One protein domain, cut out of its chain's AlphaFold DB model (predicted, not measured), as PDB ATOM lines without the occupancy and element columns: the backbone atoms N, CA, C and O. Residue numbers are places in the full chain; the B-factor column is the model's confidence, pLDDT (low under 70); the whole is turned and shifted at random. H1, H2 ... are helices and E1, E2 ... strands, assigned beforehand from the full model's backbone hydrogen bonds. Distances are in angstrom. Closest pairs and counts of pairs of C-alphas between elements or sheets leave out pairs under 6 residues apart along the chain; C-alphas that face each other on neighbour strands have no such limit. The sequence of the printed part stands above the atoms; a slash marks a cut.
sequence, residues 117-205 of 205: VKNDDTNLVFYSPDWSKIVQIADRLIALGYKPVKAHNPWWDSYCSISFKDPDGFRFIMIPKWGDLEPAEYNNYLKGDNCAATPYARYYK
ATOM      1  N   VAL A 117     230.990 161.123 137.615       92.44
ATOM      2  CA  VAL A 117     230.550 161.402 138.976       92.44
ATOM      3  C   VAL A 117     229.776 160.194 139.503       92.44
ATOM      4  O   VAL A 117     228.666 159.899 139.069       92.44
ATOM      5  N   LYS A 118     230.340 159.510 140.505       91.75
ATOM      6  CA  LYS A 118     229.761 158.290 141.109       91.75
ATOM      7  C   LYS A 118     228.774 158.552 142.253       91.75
ATOM      8  O   LYS A 118     228.551 157.687 143.096       91.75
ATOM      9  N   ASN A 119     228.224 159.758 142.325       91.19
ATOM     10  CA  ASN A 119     227.224 160.145 143.314       91.19
ATOM     11  C   ASN A 119     226.185 161.072 142.678       91.19
ATOM     12  O   ASN A 119     226.400 161.632 141.606       91.19
ATOM     13  N   ASP A 120     225.061 161.252 143.360       87.25
ATOM     14  CA  ASP A 120     223.953 162.053 142.853       87.25
ATOM     15  C   ASP A 120     223.844 163.450 143.493       87.25
ATOM     16  O   ASP A 120     222.926 164.193 143.159       87.25
ATOM     17  N   ASP A 121     224.796 163.850 144.339       89.50
ATOM     18  CA  ASP A 121     224.750 165.115 145.095       89.50
ATOM     19  C   ASP A 121     225.849 166.117 144.728       89.50
ATOM     20  O   ASP A 121     225.934 167.205 145.305       89.50
ATOM     21  N   THR A 122     226.676 165.798 143.735       94.00
ATOM     22  CA  THR A 122     227.636 166.763 143.198       94.00
ATOM     23  C   THR A 122     226.907 167.709 142.244       94.00
ATOM     24  O   THR A 122     226.526 167.328 141.134       94.00
ATOM     25  N   ASN A 123     226.667 168.933 142.719       95.12
ATOM     26  CA  ASN A 123     225.765 169.898 142.097       95.12
ATOM     27  C   ASN A 123     226.479 171.219 141.762       95.12
ATOM     28  O   ASN A 123     227.289 171.719 142.541       95.12
ATOM     29  N   LEU A 124     226.104 171.828 140.638       95.06
ATOM     30  CA  LEU A 124     226.346 173.223 140.279       95.06
ATOM     31  C   LEU A 124     224.980 173.893 140.301       95.06
ATOM     32  O   LEU A 124     224.119 173.555 139.489       95.06
ATOM     33  N   VAL A 125     224.768 174.803 141.250       95.38
ATOM     34  CA  VAL A 125     223.450 175.397 141.487       95.38
ATOM     35  C   VAL A 125     223.447 176.859 141.079       95.38
ATOM     36  O   VAL A 125     224.239 177.657 141.576       95.38
ATOM     37  N   PHE A 126     222.532 177.206 140.185       93.06
ATOM     38  CA  PHE A 126     222.300 178.554 139.697       93.06
ATOM     39  C   PHE A 126     221.040 179.117 140.338       93.06
ATOM     40  O   PHE A 126     219.932 178.644 140.087       93.06
ATOM     41  N   TYR A 127     221.230 180.156 141.146       89.25
ATOM     42  CA  TYR A 127     220.143 180.967 141.674       89.25
ATOM     43  C   TYR A 127     219.936 182.173 140.759       89.25
ATOM     44  O   TYR A 127     220.788 183.057 140.713       89.25
ATOM     45  N   SER A 128     218.813 182.220 140.044       85.94
ATOM     46  CA  SER A 128     218.467 183.346 139.163       85.94
ATOM     47  C   SER A 128     217.295 184.140 139.741       85.94
ATOM     48  O   SER A 128     216.303 183.532 140.123       85.94
ATOM     49  N   PRO A 129     217.325 185.479 139.796       80.25
ATOM     50  CA  PRO A 129     216.126 186.249 140.132       80.25
ATOM     51  C   PRO A 129     215.086 186.230 138.996       80.25
ATOM     52  O   PRO A 129     213.916 186.501 139.230       80.25
ATOM     53  N   ASP A 130     215.495 185.892 137.769       81.31
ATOM     54  CA  ASP A 130     214.652 185.905 136.574       81.31
ATOM     55  C   ASP A 130     214.390 184.474 136.090       81.31
ATOM     56  O   ASP A 130     215.296 183.772 135.617       81.31
ATOM     57  N   TRP A 131     213.133 184.041 136.196       81.75
ATOM     58  CA  TRP A 131     212.718 182.719 135.741       81.75
ATOM     59  C   TRP A 131     212.845 182.561 134.218       81.75
ATOM     60  O   TRP A 131     213.197 181.487 133.724       81.75
ATOM     61  N   SER A 132     212.613 183.623 133.445       83.75
ATOM     62  CA  SER A 132     212.705 183.557 131.984       83.75
ATOM     63  C   SER A 132     214.107 183.146 131.520       83.75
ATOM     64  O   SER A 132     214.244 182.435 130.523       83.75
ATOM     65  N   LYS A 133     215.154 183.500 132.281       87.75
ATOM     66  CA  LYS A 133     216.538 183.070 132.021       87.75
ATOM     67  C   LYS A 133     216.747 181.586 132.286       87.75
ATOM     68  O   LYS A 133     217.386 180.924 131.471       87.75
ATOM     69  N   ILE A 134     216.167 181.057 133.365       89.94
ATOM     70  CA  ILE A 134     216.195 179.618 133.670       89.94
ATOM     71  C   ILE A 134     215.588 178.831 132.501       89.94
ATOM     72  O   ILE A 134     216.179 177.872 132.010       89.94
ATOM     73  N   VAL A 135     214.434 179.280 132.010       88.19
ATOM     74  CA  VAL A 135     213.707 178.653 130.894       88.19
ATOM     75  C   VAL A 135     214.505 178.691 129.605       88.19
ATOM     76  O   VAL A 135     214.593 177.679 128.922       88.19
ATOM     77  N   GLN A 136     215.133 179.825 129.290       92.06
ATOM     78  CA  GLN A 136     215.973 179.945 128.099       92.06
ATOM     79  C   GLN A 136     217.144 178.956 128.125       92.06
ATOM     80  O   GLN A 136     217.453 178.359 127.097       92.06
ATOM     81  N   ILE A 137     217.784 178.763 129.284       95.25
ATOM     82  CA  ILE A 137     218.852 177.766 129.437       95.25
ATOM     83  C   ILE A 137     218.288 176.345 129.295       95.25
ATOM     84  O   ILE A 137     218.835 175.533 128.550       95.25
ATOM     85  N   ALA A 138     217.172 176.048 129.967       95.00
ATOM     86  CA  ALA A 138     216.532 174.737 129.907       95.00
ATOM     87  C   ALA A 138     216.094 174.363 128.480       95.00
ATOM     88  O   ALA A 138     216.353 173.248 128.032       95.00
ATOM     89  N   ASP A 139     215.488 175.297 127.742       95.06
ATOM     90  CA  ASP A 139     215.062 175.088 126.355       95.06
ATOM     91  C   ASP A 139     216.254 174.823 125.429       95.06
ATOM     92  O   ASP A 139     216.178 173.925 124.589       95.06
ATOM     93  N   ARG A 140     217.380 175.535 125.606       97.31
ATOM     94  CA  ARG A 140     218.616 175.241 124.862       97.31
ATOM     95  C   ARG A 140     219.119 173.833 125.152       97.31
ATOM     96  O   ARG A 140     219.384 173.083 124.219       97.31
ATOM     97  N   LEU A 141     219.208 173.441 126.423       97.69
ATOM     98  CA  LEU A 141     219.659 172.099 126.803       97.69
ATOM     99  C   LEU A 141     218.764 171.003 126.204       97.69
ATOM    100  O   LEU A 141     219.274 170.026 125.653       97.69
ATOM    101  N   ILE A 142     217.445 171.194 126.222       96.31
ATOM    102  CA  ILE A 142     216.493 170.258 125.607       96.31
ATOM    103  C   ILE A 142     216.657 170.204 124.091       96.31
ATOM    104  O   ILE A 142     216.689 169.111 123.526       96.31
ATOM    105  N   ALA A 143     216.816 171.351 123.428       96.94
ATOM    106  CA  ALA A 143     217.060 171.405 121.989       96.94
ATOM    107  C   ALA A 143     218.361 170.685 121.587       96.94
ATOM    108  O   ALA A 143     218.442 170.116 120.499       96.94
ATOM    109  N   LEU A 144     219.362 170.653 122.474       97.69
ATOM    110  CA  LEU A 144     220.606 169.900 122.280       97.69
ATOM    111  C   LEU A 144     220.479 168.396 122.580       97.69
ATOM    112  O   LEU A 144     221.441 167.665 122.318       97.69
ATOM    113  N   GLY A 145     219.328 167.942 123.090       96.69
ATOM    114  CA  GLY A 145     219.006 166.543 123.380       96.69
ATOM    115  C   GLY A 145     219.101 166.139 124.856       96.69
ATOM    116  O   GLY A 145     218.846 164.975 125.178       96.69
ATOM    117  N   TYR A 146     219.442 167.060 125.761       96.75
ATOM    118  CA  TYR A 146     219.513 166.768 127.194       96.75
ATOM    119  C   TYR A 146     218.115 166.723 127.812       96.75
ATOM    120  O   TYR A 146     217.233 167.512 127.478       96.75
ATOM    121  N   LYS A 147     217.907 165.795 128.745       93.31
ATOM    122  CA  LYS A 147     216.615 165.616 129.413       93.31
ATOM    123  C   LYS A 147     216.675 166.179 130.830       93.31
ATOM    124  O   LYS A 147     217.658 165.903 131.525       93.31
ATOM    125  N   PRO A 148     215.642 166.915 131.274       93.00
ATOM    126  CA  PRO A 148     215.494 167.238 132.681       93.00
ATOM    127  C   PRO A 148     215.476 165.959 133.523       93.00
ATOM    128  O   PRO A 148     214.962 164.922 133.098       93.00
ATOM    129  N   VAL A 149     216.041 166.036 134.719       92.06
ATOM    130  CA  VAL A 149     216.047 164.957 135.709       92.06
ATOM    131  C   VAL A 149     215.512 165.484 137.029       92.06
ATOM    132  O   VAL A 149     215.611 166.676 137.310       92.06
ATOM    133  N   LYS A 150     215.000 164.589 137.874       88.94
ATOM    134  CA  LYS A 150     214.722 164.947 139.266       88.94
ATOM    135  C   LYS A 150     216.015 165.256 140.011       88.94
ATOM    136  O   LYS A 150     217.051 164.612 139.784       88.94
ATOM    137  N   ALA A 151     215.952 166.227 140.911       88.25
ATOM    138  CA  ALA A 151     217.038 166.436 141.848       88.25
ATOM    139  C   ALA A 151     217.171 165.225 142.785       88.25
ATOM    140  O   ALA A 151     216.193 164.539 143.079       88.25
ATOM    141  N   HIS A 152     218.391 164.949 143.252       90.25
ATOM    142  CA  HIS A 152     218.601 163.872 144.222       90.25
ATOM    143  C   HIS A 152     217.926 164.187 145.554       90.25
ATOM    144  O   HIS A 152     217.134 163.393 146.055       90.25
ATOM    145  N   ASN A 153     218.192 165.379 146.091       91.00
ATOM    146  CA  ASN A 153     217.474 165.907 147.240       91.00
ATOM    147  C   ASN A 153     216.094 166.448 146.793       91.00
ATOM    148  O   ASN A 153     216.058 167.462 146.086       91.00
ATOM    149  N   PRO A 154     214.967 165.849 147.238       86.44
ATOM    150  CA  PRO A 154     213.619 166.266 146.836       86.44
ATOM    151  C   PRO A 154     213.266 167.707 147.217       86.44
ATOM    152  O   PRO A 154     212.321 168.269 146.667       86.44
ATOM    153  N   TRP A 155     214.020 168.314 148.141       86.19
ATOM    154  CA  TRP A 155     213.874 169.722 148.490       86.19
ATOM    155  C   TRP A 155     213.924 170.608 147.241       86.19
ATOM    156  O   TRP A 155     213.030 171.421 147.048       86.19
ATOM    157  N   TRP A 156     214.880 170.399 146.334       87.81
ATOM    158  CA  TRP A 156     215.001 171.212 145.119       87.81
ATOM    159  C   TRP A 156     213.746 171.149 144.239       87.81
ATOM    160  O   TRP A 156     213.258 172.178 143.776       87.81
ATOM    161  N   ASP A 157     213.180 169.956 144.052       81.81
ATOM    162  CA  ASP A 157     211.967 169.761 143.250       81.81
ATOM    163  C   ASP A 157     210.728 170.358 143.938       81.81
ATOM    164  O   ASP A 157     209.838 170.863 143.255       81.81
ATOM    165  N   SER A 158     210.688 170.383 145.279       78.06
ATOM    166  CA  SER A 158     209.612 171.045 146.038       78.06
ATOM    167  C   SER A 158     209.578 172.566 145.852       78.06
ATOM    168  O   SER A 158     208.539 173.184 146.052       78.06
ATOM    169  N   TYR A 159     210.681 173.165 145.400       78.94
ATOM    170  CA  TYR A 159     210.762 174.576 145.010       78.94
ATOM    171  C   TYR A 159     210.806 174.756 143.491       78.94
ATOM    172  O   TYR A 159     211.267 175.784 143.000       78.94
ATOM    173  N   CYS A 160     210.354 173.749 142.739       80.69
ATOM    174  CA  CYS A 160     210.364 173.755 141.286       80.69
ATOM    175  C   CYS A 160     211.759 174.114 140.731       80.69
ATOM    176  O   CYS A 160     211.907 174.985 139.883       80.69
ATOM    177  N   SER A 161     212.826 173.461 141.192       87.56
ATOM    178  CA  SER A 161     214.110 173.553 140.485       87.56
ATOM    179  C   SER A 161     214.034 172.848 139.129       87.56
ATOM    180  O   SER A 161     213.304 171.867 138.993       87.56
ATOM    181  N   ILE A 162     214.789 173.298 138.131       91.12
ATOM    182  CA  ILE A 162     215.003 172.542 136.892       91.12
ATOM    183  C   ILE A 162     216.424 171.995 136.928       91.12
ATOM    184  O   ILE A 162     217.378 172.762 137.055       91.12
ATOM    185  N   SER A 163     216.562 170.676 136.806       93.69
ATOM    186  CA  SER A 163     217.851 169.993 136.917       93.69
ATOM    187  C   SER A 163     218.189 169.191 135.663       93.69
ATOM    188  O   SER A 163     217.321 168.551 135.074       93.69
ATOM    189  N   PHE A 164     219.465 169.175 135.287       96.12
ATOM    190  CA  PHE A 164     220.029 168.341 134.223       96.12
ATOM    191  C   PHE A 164     221.269 167.610 134.743       96.12
ATOM    192  O   PHE A 164     221.952 168.113 135.635       96.12
ATOM    193  N   LYS A 165     221.582 166.442 134.178       96.69
ATOM    194  CA  LYS A 165     222.920 165.848 134.296       96.69
ATOM    195  C   LYS A 165     223.748 166.272 133.093       96.69
ATOM    196  O   LYS A 165     223.267 166.181 131.962       96.69
ATOM    197  N   ASP A 166     224.966 166.725 133.345       97.44
ATOM    198  CA  ASP A 166     225.955 166.893 132.288       97.44
ATOM    199  C   ASP A 166     226.502 165.518 131.826       97.44
ATOM    200  O   ASP A 166     226.131 164.483 132.395       97.44
ATOM    201  N   PRO A 167     227.349 165.466 130.783       97.75
ATOM    202  CA  PRO A 167     227.885 164.213 130.241       97.75
ATOM    203  C   PRO A 167     228.628 163.323 131.245       97.75
ATOM    204  O   PRO A 167     228.670 162.103 131.055       97.75
ATOM    205  N   ASP A 168     229.175 163.902 132.313       97.31
ATOM    206  CA  ASP A 168     229.882 163.181 133.374       97.31
ATOM    207  C   ASP A 168     228.979 162.821 134.563       97.31
ATOM    208  O   ASP A 168     229.401 162.100 135.464       97.31
ATOM    209  N   GLY A 169     227.725 163.280 134.575       95.62
ATOM    210  CA  GLY A 169     226.755 163.000 135.634       95.62
ATOM    211  C   GLY A 169     226.693 164.055 136.740       95.62
ATOM    212  O   GLY A 169     225.932 163.880 137.695       95.62
ATOM    213  N   PHE A 170     227.430 165.161 136.606       95.50
ATOM    214  CA  PHE A 170     227.331 166.307 137.508       95.50
ATOM    215  C   PHE A 170     225.961 166.963 137.342       95.50
ATOM    216  O   PHE A 170     225.484 167.156 136.217       95.50
ATOM    217  N   ARG A 171     225.302 167.321 138.447       96.19
ATOM    218  CA  ARG A 171     223.998 167.983 138.351       96.19
ATOM    219  C   ARG A 171     224.178 169.457 138.103       96.19
ATOM    220  O   ARG A 171     224.838 170.140 138.878       96.19
ATOM    221  N   PHE A 172     223.492 169.967 137.103       96.81
ATOM    222  CA  PHE A 172     223.266 171.387 136.948       96.81
ATOM    223  C   PHE A 172     221.833 171.698 137.376       96.81
ATOM    224  O   PHE A 172     220.891 171.235 136.737       96.81
ATOM    225  N   ILE A 173     221.679 172.430 138.479       95.25
ATOM    226  CA  ILE A 173     220.387 172.791 139.074       95.25
ATOM    227  C   ILE A 173     220.175 174.285 138.868       95.25
ATOM    228  O   ILE A 173     221.038 175.085 139.213       95.25
ATOM    229  N   MET A 174     219.018 174.678 138.357       93.38
ATOM    230  CA  MET A 174     218.604 176.074 138.255       93.38
ATOM    231  C   MET A 174     217.337 176.287 139.071       93.38
ATOM    232  O   MET A 174     216.384 175.516 138.967       93.38
ATOM    233  N   ILE A 175     217.318 177.341 139.876       87.12
ATOM    234  CA  ILE A 175     216.207 177.668 140.768       87.12
ATOM    235  C   ILE A 175     216.110 179.187 140.921       87.12
ATOM    236  O   ILE A 175     217.127 179.883 140.824       87.12
ATOM    237  N   PRO A 176     214.921 179.748 141.176       78.94
ATOM    238  CA  PRO A 176     214.845 181.154 141.497       78.94
ATOM    239  C   PRO A 176     215.542 181.502 142.798       78.94
ATOM    240  O   PRO A 176     215.499 180.752 143.777       78.94
ATOM    241  N   LYS A 177     216.131 182.692 142.842       76.44
ATOM    242  CA  LYS A 177     216.661 183.236 144.082       76.44
ATOM    243  C   LYS A 177     215.521 183.675 144.999       76.44
ATOM    244  O   LYS A 177     214.611 184.408 144.610       76.44
ATOM    245  N   TRP A 178     215.597 183.231 146.251       63.94
ATOM    246  CA  TRP A 178     214.662 183.635 147.290       63.94
ATOM    247  C   TRP A 178     214.613 185.156 147.445       63.94
ATOM    248  O   TRP A 178     215.643 185.803 147.617       63.94
ATOM    249  N   GLY A 179     213.402 185.706 147.482       57.47
ATOM    250  CA  GLY A 179     213.174 187.106 147.808       57.47
ATOM    251  C   GLY A 179     213.286 188.090 146.645       57.47
ATOM    252  O   GLY A 179     212.884 189.235 146.849       57.47
ATOM    253  N   ASP A 180     213.721 187.635 145.471       60.59
ATOM    254  CA  ASP A 180     213.831 188.458 144.261       60.59
ATOM    255  C   ASP A 180     212.657 188.243 143.283       60.59
ATOM    256  O   ASP A 180     212.506 189.002 142.332       60.59
ATOM    257  N   LEU A 181     211.797 187.248 143.538       60.22
ATOM    258  CA  LEU A 181     210.520 187.084 142.839       60.22
ATOM    259  C   LEU A 181     209.449 188.018 143.416       60.22
ATOM    260  O   LEU A 181     209.398 188.239 144.635       60.22
ATOM    261  N   GLU A 182     208.538 188.479 142.557       62.38
ATOM    262  CA  GLU A 182     207.330 189.180 142.994       62.38
ATOM    263  C   GLU A 182     206.550 188.304 143.994       62.38
ATOM    264  O   GLU A 182     206.458 187.089 143.795       62.38
ATOM    265  N   PRO A 183     205.953 188.854 145.069       60.88
ATOM    266  CA  PRO A 183     205.274 188.051 146.090       60.88
ATOM    267  C   PRO A 183     204.199 187.107 145.536       60.88
ATOM    268  O   PRO A 183     204.001 186.024 146.082       60.88
ATOM    269  N   ALA A 184     203.525 187.491 144.449       62.50
ATOM    270  CA  ALA A 184     202.561 186.638 143.758       62.50
ATOM    271  C   ALA A 184     203.237 185.438 143.072       62.50
ATOM    272  O   ALA A 184     202.734 184.324 143.162       62.50
ATOM    273  N   GLU A 185     204.394 185.636 142.442       61.78
ATOM    274  CA  GLU A 185     205.171 184.556 141.831       61.78
ATOM    275  C   GLU A 185     205.785 183.650 142.900       61.78
ATOM    276  O   GLU A 185     205.695 182.428 142.833       61.78
ATOM    277  N   TYR A 186     206.330 184.250 143.953       61.91
ATOM    278  CA  TYR A 186     206.880 183.535 145.092       61.91
ATOM    279  C   TYR A 186     205.822 182.638 145.774       61.91
ATOM    280  O   TYR A 186     206.040 181.436 145.944       61.91
ATOM    281  N   ASN A 187     204.653 183.193 146.117       58.31
ATOM    282  CA  ASN A 187     203.590 182.465 146.820       58.31
ATOM    283  C   ASN A 187     202.890 181.417 145.943       58.31
ATOM    284  O   ASN A 187     202.473 180.388 146.470       58.31
ATOM    285  N   ASN A 188     202.768 181.654 144.632       56.38
ATOM    286  CA  ASN A 188     202.126 180.707 143.719       56.38
ATOM    287  C   ASN A 188     203.068 179.578 143.275       56.38
ATOM    288  O   ASN A 188     202.588 178.491 142.959       56.38
ATOM    289  N   TYR A 189     204.384 179.822 143.217       59.00
ATOM    290  CA  TYR A 189     205.309 178.926 142.512       59.00
ATOM    291  C   TYR A 189     206.368 178.276 143.407       59.00
ATOM    292  O   TYR A 189     206.831 177.192 143.072       59.00
ATOM    293  N   LEU A 190     206.733 178.872 144.550       58.66
ATOM    294  CA  LEU A 190     207.801 178.350 145.419       58.66
ATOM    295  C   LEU A 190     207.313 177.757 146.746       58.66
ATOM    296  O   LEU A 190     208.123 177.229 147.498       58.66
ATOM    297  N   LYS A 191     206.012 177.796 147.060       57.16
ATOM    298  CA  LYS A 191     205.489 177.163 148.288       57.16
ATOM    299  C   LYS A 191     205.244 175.645 148.157       57.16
ATOM    300  O   LYS A 191     204.768 175.028 149.100       57.16
ATOM    301  N   GLY A 192     205.595 175.043 147.018       54.44
ATOM    302  CA  GLY A 192     205.575 173.589 146.812       54.44
ATOM    303  C   GLY A 192     204.223 172.960 146.482       54.44
ATOM    304  O   GLY A 192     204.155 171.746 146.315       54.44
ATOM    305  N   ASP A 193     203.162 173.755 146.316       54.56
ATOM    306  CA  ASP A 193     201.815 173.191 146.185       54.56
ATOM    307  C   ASP A 193     201.447 172.771 144.745       54.56
ATOM    308  O   ASP A 193     200.618 171.874 144.582       54.56
ATOM    309  N   ASN A 194     202.047 173.348 143.684       63.16
ATOM    310  CA  ASN A 194     201.772 172.902 142.305       63.16
ATOM    311  C   ASN A 194     202.778 173.376 141.224       63.16
ATOM    312  O   ASN A 194     202.438 174.215 140.383       63.16
ATOM    313  N   CYS A 195     203.984 172.791 141.144       68.50
ATOM    314  CA  CYS A 195     204.910 173.057 140.019       68.50
ATOM    315  C   CYS A 195     204.267 172.790 138.640       68.50
ATOM    316  O   CYS A 195     204.619 173.431 137.646       68.50
ATOM    317  N   ALA A 196     203.281 171.884 138.582       64.62
ATOM    318  CA  ALA A 196     202.556 171.521 137.369       64.62
ATOM    319  C   ALA A 196     201.508 172.561 136.912       64.62
ATOM    320  O   ALA A 196     201.011 172.459 135.791       64.62
ATOM    321  N   ALA A 197     201.195 173.571 137.732       60.91
ATOM    322  CA  ALA A 197     200.360 174.716 137.352       60.91
ATOM    323  C   ALA A 197     201.172 175.951 136.938       60.91
ATOM    324  O   ALA A 197     200.598 176.978 136.579       60.91
ATOM    325  N   THR A 198     202.503 175.869 136.969       62.28
ATOM    326  CA  THR A 198     203.358 176.956 136.491       62.28
ATOM    327  C   THR A 198     203.404 176.960 134.957       62.28
ATOM    328  O   THR A 198     203.267 175.898 134.337       62.28
ATOM    329  N   PRO A 199     203.706 178.100 134.303       58.56
ATOM    330  CA  PRO A 199     204.033 178.134 132.869       58.56
ATOM    331  C   PRO A 199     205.185 177.189 132.460       58.56
ATOM    332  O   PRO A 199     205.430 176.956 131.276       58.56
ATOM    333  N   TYR A 200     205.882 176.622 133.446       62.75
ATOM    334  CA  TYR A 200     207.096 175.823 133.328       62.75
ATOM    335  C   TYR A 200     206.883 174.369 133.768       62.75
ATOM    336  O   TYR A 200     207.814 173.568 133.766       62.75
ATOM    337  N   ALA A 201     205.637 173.983 134.043       63.38
ATOM    338  CA  ALA A 201     205.205 172.618 134.335       63.38
ATOM    339  C   ALA A 201     205.730 171.570 133.341       63.38
ATOM    340  O   ALA A 201     205.884 170.398 133.684       63.38
ATOM    341  N   ARG A 202     206.008 171.988 132.099       73.62
ATOM    342  CA  ARG A 202     206.516 171.131 131.022       73.62
ATOM    343  C   ARG A 202     207.850 170.452 131.336       73.62
ATOM    344  O   ARG A 202     208.126 169.424 130.734       73.62
ATOM    345  N   TYR A 203     208.642 170.986 132.265       69.31
ATOM    346  CA  TYR A 203     209.930 170.401 132.654       69.31
ATOM    347  C   TYR A 203     209.823 169.353 133.771       69.31
ATOM    348  O   TYR A 203     210.822 168.721 134.099       69.31
ATOM    349  N   TYR A 204     208.626 169.160 134.338       58.91
ATOM    350  CA  TYR A 204     208.362 168.249 135.462       58.91
ATOM    351  C   TYR A 204     207.560 166.999 135.069       58.91
ATOM    352  O   TYR A 204     207.123 166.264 135.957       58.91
ATOM    353  N   LYS A 205     207.320 166.784 133.769       55.12
ATOM    354  CA  LYS A 205     206.555 165.646 133.234       55.12
ATOM    355  C   LYS A 205     207.457 164.513 132.769       55.12
ATOM    356  O   LYS A 205     208.503 164.817 132.157       55.12
TER     357      LYS A 205
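AT A GLANCE: This is residues 117 to 205 of the 205 residues of a protein of Methylibium sp. Pch-M (UniProt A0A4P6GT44). A small sheet of three strands, E1, E3 and E2, has the helix H1 laid lengthwise over one face. A loosely attached end follows E3: H3 lies out beyond one end of the sheet and makes much of the length, and the chain then folds back to H4, near the start of E2. The printed part has 89 residues, with named elements in the order E1, H1, H2, E2, E3, H3, H4; the sheet's order E1, E3, E2 is mixed, and the class is mixed, helices and strands. The whole is compact, with a radius of gyration of the C-alphas of 12.6 A, and only just elongated, spanning 38 by 25 by 22 A.

IN THESE COORDINATES: Find C-alpha 123 at (225.765, 169.898, 142.097); there E1, residues 123 to 128, begins and runs 15.6 A. H1, residues 131 to 143, follows over 18.3 A, from C-alpha 131 at (212.718, 182.719, 135.741). Next come H2, residues 154 to 158, and E2, residues 162 to 165, 10.7 A long. E3, residues 171 to 176, measures 16.3 A. Look then for H3, residues 183 to 189, 9.8 A long, and for H4, residues 201 to 204, which ends at C-alpha 204, (208.362, 168.249, 135.462).

HOW THE PARTS SIT: Start at the inner strand E3. E1 is its parallel neighbour at 21 degrees; look at N 124 and O 171, 2.7 A apart and within hydrogen-bond range. E2 is its antiparallel neighbour at 168 degrees, with N 172 and O 164 at 2.8 A, and the two form a hairpin. Beside E2, residues 148 to 149 pair antiparallel with its residues 163 to 164. H1 is on the sheet at a height of 9.6 A, over E3 and E2, in two layers, a helix on one face of a sheet. It runs along the strands, at 21 degrees to E3 on the local plane; its closest C-alpha pair with E3 is Ile 134 and Met 174, 6.3 A. H2 only grazes the sheet, with residues 156 to 157. H3 is not on the sheet; H4 is only just not on it, with 4 pairs of C-alphas within 10 A, and its closest C-alpha pair with E2 is Tyr 203 and Ile 162, 6.9 A. H1 and H4 are only just apart, at 8.4 A. In H1, H2 and H3 every O i to N i+4 pair is within hydrogen-bond range; H4 is too short for such a pair.

THE WHOLE: The C-alphas farthest apart are those of Lys 118 and Ala 184, 39.4 A. The printed part has no cut and ends at the chain's last residue, 205. The link from H3 to H4, 11 residues, is long. The mean pLDDT of the printed part is 81.5; look for values under 70 at residues 178 to 201 and 203 to 205.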